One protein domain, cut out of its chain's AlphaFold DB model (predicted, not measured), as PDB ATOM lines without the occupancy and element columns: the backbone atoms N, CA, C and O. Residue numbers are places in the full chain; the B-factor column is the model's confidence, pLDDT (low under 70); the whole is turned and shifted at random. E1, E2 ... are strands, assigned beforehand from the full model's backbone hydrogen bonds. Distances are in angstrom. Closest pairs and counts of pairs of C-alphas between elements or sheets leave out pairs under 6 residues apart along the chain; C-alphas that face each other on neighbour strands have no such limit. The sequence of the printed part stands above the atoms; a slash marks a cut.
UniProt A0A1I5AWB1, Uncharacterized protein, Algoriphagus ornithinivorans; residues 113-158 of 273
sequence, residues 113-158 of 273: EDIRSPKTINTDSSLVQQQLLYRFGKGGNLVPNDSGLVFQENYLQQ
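Overview. This is residues 113 to 158 of the 273 residues of an uncharacterized protein of Algoriphagus ornithinivorans (UniProt A0A1I5AWB1). There is little regular structure here: a lone antiparallel hairpin of two strands, E1 and E2, with a long loop, residues 137 to 150, at one end and a leading stretch, residues 113 to 127, that arcs out on E1's side. Of 46 printed residues, 16 are in the two named strands, E1 then E2, with no named helix; the class is all strand. The whole is loose, with a radius of gyration of the C-alphas of 12.8 A, and flat, spanning 38 by 22 by 11 A.

Arrangement. Look past residues 113 to 127 to E1, residues 128 to 136, and its antiparallel neighbour E2, residues 151 to 157, at 152 degrees between directions. In this hairpin C-alphas 130 and 155 face each other at 4.6 A; N 131 and O 154, 2.7 A apart, are within hydrogen-bond range.

Along the chain. Find C-alpha 128 at (195.815, 157.313, 175.267); E1 runs 25.5 A from there to C-alpha 136. E2 runs 19.1 A, ending with C-alpha 157 at (196.383, 161.530, 173.451).

Size, cuts and confidence. The farthest C-alphas, of Asp 124 and Lys 138, are 39.0 A apart. The printed part has no cut; the E1 to E2 link is long, 14 residues. Look for pLDDT under 70 at residues 116 to 129, 139 and 157 to 158.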
ATOM      1  N   GLU A 113     195.468 153.943 156.413       82.50
ATOM      2  CA  GLU A 113     194.115 153.592 156.837       82.50
ATOM      3  C   GLU A 113     194.120 152.878 158.196       82.50
ATOM      4  O   GLU A 113     194.947 152.004 158.459       82.50
ATOM      5  N   ASP A 114     193.173 153.252 159.065       80.38
ATOM      6  CA  ASP A 114     192.896 152.565 160.332       80.38
ATOM      7  C   ASP A 114     191.749 151.568 160.119       80.38
ATOM      8  O   ASP A 114     190.589 151.968 159.957       80.38
ATOM      9  N   ILE A 115     192.086 150.278 160.108       72.81
ATOM     10  CA  ILE A 115     191.158 149.175 159.813       72.81
ATOM     11  C   ILE A 115     190.450 148.620 161.056       72.81
ATOM     12  O   ILE A 115     189.689 147.657 160.959       72.81
ATOM     13  N   ARG A 116     190.704 149.178 162.245       65.94
ATOM     14  CA  ARG A 116     190.150 148.635 163.491       65.94
ATOM     15  C   ARG A 116     188.652 148.922 163.602       65.94
ATOM     16  O   ARG A 116     188.183 150.024 163.309       65.94
ATOM     17  N   SER A 117     187.915 147.927 164.093       51.22
ATOM     18  CA  SER A 117     186.509 148.027 164.484       51.22
ATOM     19  C   SER A 117     186.286 147.235 165.782       51.22
ATOM     20  O   SER A 117     186.764 146.102 165.861       51.22
ATOM     21  N   PRO A 118     185.584 147.778 166.795       58.00
ATOM     22  CA  PRO A 118     184.994 149.111 166.832       58.00
ATOM     23  C   PRO A 118     186.053 150.197 167.087       58.00
ATOM     24  O   PRO A 118     187.029 149.981 167.799       58.00
ATOM     25  N   LYS A 119     185.835 151.404 166.553       57.72
ATOM     26  CA  LYS A 119     186.648 152.593 166.890       57.72
ATOM     27  C   LYS A 119     186.295 153.173 168.271       57.72
ATOM     28  O   LYS A 119     186.728 154.273 168.606       57.72
ATOM     29  N   THR A 120     185.476 152.454 169.040       49.84
ATOM     30  CA  THR A 120     184.964 152.867 170.345       49.84
ATOM     31  C   THR A 120     186.099 152.924 171.360       49.84
ATOM     32  O   THR A 120     186.871 151.979 171.513       49.84
ATOM     33  N   ILE A 121     186.193 154.060 172.041       51.41
ATOM     34  CA  ILE A 121     187.195 154.351 173.061       51.41
ATOM     35  C   ILE A 121     186.711 153.740 174.377       51.41
ATOM     36  O   ILE A 121     185.627 154.089 174.844       51.41
ATOM     37  N   ASN A 122     187.502 152.852 174.986       45.47
ATOM     38  CA  ASN A 122     187.312 152.524 176.395       45.47
ATOM     39  C   ASN A 122     188.047 153.593 177.219       45.47
ATOM     40  O   ASN A 122     189.270 153.695 177.159       45.47
ATOM     41  N   THR A 123     187.292 154.459 177.889       50.03
ATOM     42  CA  THR A 123     187.806 155.634 178.616       50.03
ATOM     43  C   THR A 123     188.211 155.318 180.056       50.03
ATOM     44  O   THR A 123     188.657 156.211 180.772       50.03
ATOM     45  N   ASP A 124     188.095 154.059 180.485       43.62
ATOM     46  CA  ASP A 124     188.187 153.683 181.895       43.62
ATOM     47  C   ASP A 124     189.593 153.755 182.508       43.62
ATOM     48  O   ASP A 124     189.698 153.626 183.727       43.62
ATOM     49  N   SER A 125     190.678 153.992 181.754       45.28
ATOM     50  CA  SER A 125     192.020 154.079 182.373       45.28
ATOM     51  C   SER A 125     193.121 154.816 181.603       45.28
ATOM     52  O   SER A 125     194.078 155.274 182.225       45.28
ATOM     53  N   SER A 126     193.032 154.984 180.282       52.94
ATOM     54  CA  SER A 126     194.042 155.751 179.547       52.94
ATOM     55  C   SER A 126     193.386 156.652 178.517       52.94
ATOM     56  O   SER A 126     192.858 156.179 177.516       52.94
ATOM     57  N   LEU A 127     193.533 157.968 178.691       61.78
ATOM     58  CA  LEU A 127     193.312 158.997 177.657       61.78
ATOM     59  C   LEU A 127     194.284 158.857 176.465       61.78
ATOM     60  O   LEU A 127     194.564 159.810 175.745       61.78
ATOM     61  N   VAL A 128     194.862 157.676 176.293       64.06
ATOM     62  CA  VAL A 128     195.815 157.313 175.267       64.06
ATOM     63  C   VAL A 128     195.160 156.205 174.467       64.06
ATOM     64  O   VAL A 128     194.950 155.100 174.962       64.06
ATOM     65  N   GLN A 129     194.835 156.510 173.220       69.06
ATOM     66  CA  GLN A 129     194.348 155.535 172.267       69.06
ATOM     67  C   GLN A 129     195.516 155.106 171.383       69.06
ATOM     68  O   GLN A 129     196.047 155.900 170.609       69.06
ATOM     69  N   GLN A 130     195.896 153.835 171.462       73.06
ATOM     70  CA  GLN A 130     196.773 153.248 170.452       73.06
ATOM     71  C   GLN A 130     196.048 153.295 169.101       73.06
ATOM     72  O   GLN A 130     194.853 153.018 169.039       73.06
ATOM     73  N   GLN A 131     196.737 153.646 168.027       76.56
ATOM     74  CA  GLN A 131     196.248 153.634 166.656       76.56
ATOM     75  C   GLN A 131     197.249 152.900 165.777       76.56
ATOM     76  O   GLN A 131     198.429 153.232 165.774       76.56
ATOM     77  N   LEU A 132     196.760 151.923 165.015       81.25
ATOM     78  CA  LEU A 132     197.545 151.189 164.030       81.25
ATOM     79  C   LEU A 132     197.050 151.571 162.637       81.25
ATOM     80  O   LEU A 132     195.884 151.359 162.308       81.25
ATOM     81  N   LEU A 133     197.937 152.168 161.849       84.25
ATOM     82  CA  LEU A 133     197.688 152.583 160.477       84.25
ATOM     83  C   LEU A 133     198.423 151.653 159.518       84.25
ATOM     84  O   LEU A 133     199.621 151.417 159.671       84.25
ATOM     85  N   TYR A 134     197.721 151.182 158.498       86.06
ATOM     86  CA  TYR A 134     198.270 150.353 157.429       86.06
ATOM     87  C   TYR A 134     198.253 151.129 156.122       86.06
ATOM     88  O   TYR A 134     197.377 151.963 155.908       86.06
ATOM     89  N   ARG A 135     199.214 150.866 155.237       86.94
ATOM     90  CA  ARG A 135     199.247 151.457 153.898       86.94
ATOM     91  C   ARG A 135     198.884 150.381 152.884       86.94
ATOM     92  O   ARG A 135     199.528 149.336 152.855       86.94
ATOM     93  N   PHE A 136     197.878 150.648 152.057       82.56
ATOM     94  CA  PHE A 136     197.452 149.730 151.001       82.56
ATOM     95  C   PHE A 136     197.759 150.304 149.616       82.56
ATOM     96  O   PHE A 136     197.402 151.444 149.316       82.56
ATOM     97  N   GLY A 137     198.433 149.519 148.778       75.81
ATOM     98  CA  GLY A 137     198.721 149.857 147.385       75.81
ATOM     99  C   GLY A 137     197.535 149.592 146.452       75.81
ATOM    100  O   GLY A 137     196.469 149.124 146.866       75.81
ATOM    101  N   LYS A 138     197.732 149.843 145.152       70.38
ATOM    102  CA  LYS A 138     196.770 149.415 144.125       70.38
ATOM    103  C   LYS A 138     196.628 147.888 144.199       70.38
ATOM    104  O   LYS A 138     197.622 147.172 144.214       70.38
ATOM    105  N   GLY A 139     195.393 147.400 144.314       69.88
ATOM    106  CA  GLY A 139     195.097 145.972 144.486       69.88
ATOM    107  C   GLY A 139     194.990 145.475 145.932       69.88
ATOM    108  O   GLY A 139     194.719 144.296 146.132       69.88
ATOM    109  N   GLY A 140     195.135 146.352 146.936       74.38
ATOM    110  CA  GLY A 140     194.928 145.995 148.347       74.38
ATOM    111  C   GLY A 140     196.125 145.313 149.017       74.38
ATOM    112  O   GLY A 140     195.984 144.777 150.113       74.38
ATOM    113  N   ASN A 141     197.303 145.340 148.388       79.75
ATOM    114  CA  ASN A 141     198.543 144.847 148.994       79.75
ATOM    115  C   ASN A 141     198.996 145.758 150.131       79.75
ATOM    116  O   ASN A 141     198.932 146.981 149.996       79.75
ATOM    117  N   LEU A 142     199.509 145.171 151.212       82.94
ATOM    118  CA  LEU A 142     200.197 145.927 152.253       82.94
ATOM    119  C   LEU A 142     201.510 146.477 151.701       82.94
ATOM    120  O   LEU A 142     202.331 145.731 151.171       82.94
ATOM    121  N   VAL A 143     201.704 147.781 151.852       84.88
ATOM    122  CA  VAL A 143     202.901 148.488 151.402       84.88
ATOM    123  C   VAL A 143     203.663 148.988 152.629       84.88
ATOM    124  O   VAL A 143     203.042 149.552 153.534       84.88
ATOM    125  N   PRO A 144     204.994 148.812 152.696       83.31
ATOM    126  CA  PRO A 144     205.790 149.411 153.756       83.31
ATOM    127  C   PRO A 144     205.630 150.936 153.798       83.31
ATOM    128  O   PRO A 144     205.494 151.610 152.775       83.31
ATOM    129  N   ASN A 145     205.651 151.503 154.998       80.75
ATOM    130  CA  ASN A 145     205.766 152.940 155.188       80.75
ATOM    131  C   ASN A 145     207.202 153.416 154.887       80.75
ATOM    132  O   ASN A 145     208.098 152.619 154.611       80.75
ATOM    133  N   ASP A 146     207.437 154.722 154.998       79.44
ATOM    134  CA  ASP A 146     208.727 155.345 154.662       79.44
ATOM    135  C   ASP A 146     209.880 154.866 155.576       79.44
ATOM    136  O   ASP A 146     211.051 155.047 155.255       79.44
ATOM    137  N   SER A 147     209.555 154.216 156.702       79.06
ATOM    138  CA  SER A 147     210.509 153.563 157.612       79.06
ATOM    139  C   SER A 147     210.730 152.068 157.329       79.06
ATOM    140  O   SER A 147     211.472 151.412 158.055       79.06
ATOM    141  N   GLY A 148     210.095 151.514 156.293       82.12
ATOM    142  CA  GLY A 148     210.178 150.097 155.925       82.12
ATOM    143  C   GLY A 148     209.283 149.161 156.749       82.12
ATOM    144  O   GLY A 148     209.363 147.945 156.586       82.12
ATOM    145  N   LEU A 149     208.418 149.692 157.620       83.56
ATOM    146  CA  LEU A 149     207.487 148.910 158.441       83.56
ATOM    147  C   LEU A 149     206.130 148.760 157.746       83.56
ATOM    148  O   LEU A 149     205.651 149.688 157.102       83.56
ATOM    149  N   VAL A 150     205.460 147.619 157.923       84.00
ATOM    150  CA  VAL A 150     204.137 147.346 157.313       84.00
ATOM    151  C   VAL A 150     202.961 148.017 158.036       84.00
ATOM    152  O   VAL A 150     201.829 147.971 157.560       84.00
ATOM    153  N   PHE A 151     203.221 148.645 159.184       83.88
ATOM    154  CA  PHE A 151     202.255 149.444 159.927       83.88
ATOM    155  C   PHE A 151     202.945 150.641 160.587       83.88
ATOM    156  O   PHE A 151     204.147 150.624 160.853       83.88
ATOM    157  N   GLN A 152     202.166 151.683 160.854       84.69
ATOM    158  CA  GLN A 152     202.546 152.807 161.698       84.69
ATOM    159  C   GLN A 152     201.710 152.766 162.973       84.69
ATOM    160  O   GLN A 152     200.485 152.685 162.923       84.69
ATOM    161  N   GLU A 153     202.385 152.855 164.110       81.94
ATOM    162  CA  GLU A 153     201.754 152.911 165.418       81.94
ATOM    163  C   GLU A 153     201.805 154.339 165.961       81.94
ATOM    164  O   GLU A 153     202.868 154.950 166.041       81.94
ATOM    165  N   ASN A 154     200.644 154.864 166.337       81.75
ATOM    166  CA  ASN A 154     200.491 156.164 166.970       81.75
ATOM    167  C   ASN A 154     199.833 155.984 168.337       81.75
ATOM    168  O   ASN A 154     198.955 155.143 168.509       81.75
ATOM    169  N   TYR A 155     200.194 156.834 169.289       77.38
ATOM    170  CA  TYR A 155     199.499 156.955 170.565       77.38
ATOM    171  C   TYR A 155     198.788 158.304 170.562       77.38
ATOM    172  O   TYR A 155     199.413 159.354 170.694       77.38
ATOM    173  N   LEU A 156     197.481 158.283 170.322       73.12
ATOM    174  CA  LEU A 156     196.651 159.477 170.284       73.12
ATOM    175  C   LEU A 156     196.272 159.846 171.711       73.12
ATOM    176  O   LEU A 156     195.494 159.144 172.357       73.12
ATOM    177  N   GLN A 157     196.825 160.950 172.197       67.38
ATOM    178  CA  GLN A 157     196.383 161.530 173.451       67.38
ATOM    179  C   GLN A 157     195.058 162.249 173.205       67.38
ATOM    180  O   GLN A 157     194.993 163.221 172.454       67.38
ATOM    181  N   GLN A 158     193.992 161.737 173.801       62.38
ATOM    182  CA  GLN A 158     192.681 162.351 173.723       62.38
ATOM    183  C   GLN A 158     192.503 163.312 174.889       62.38
ATOM    184  O   GLN A 158     192.675 162.954 176.053       62.38
TER     185      GLN A 158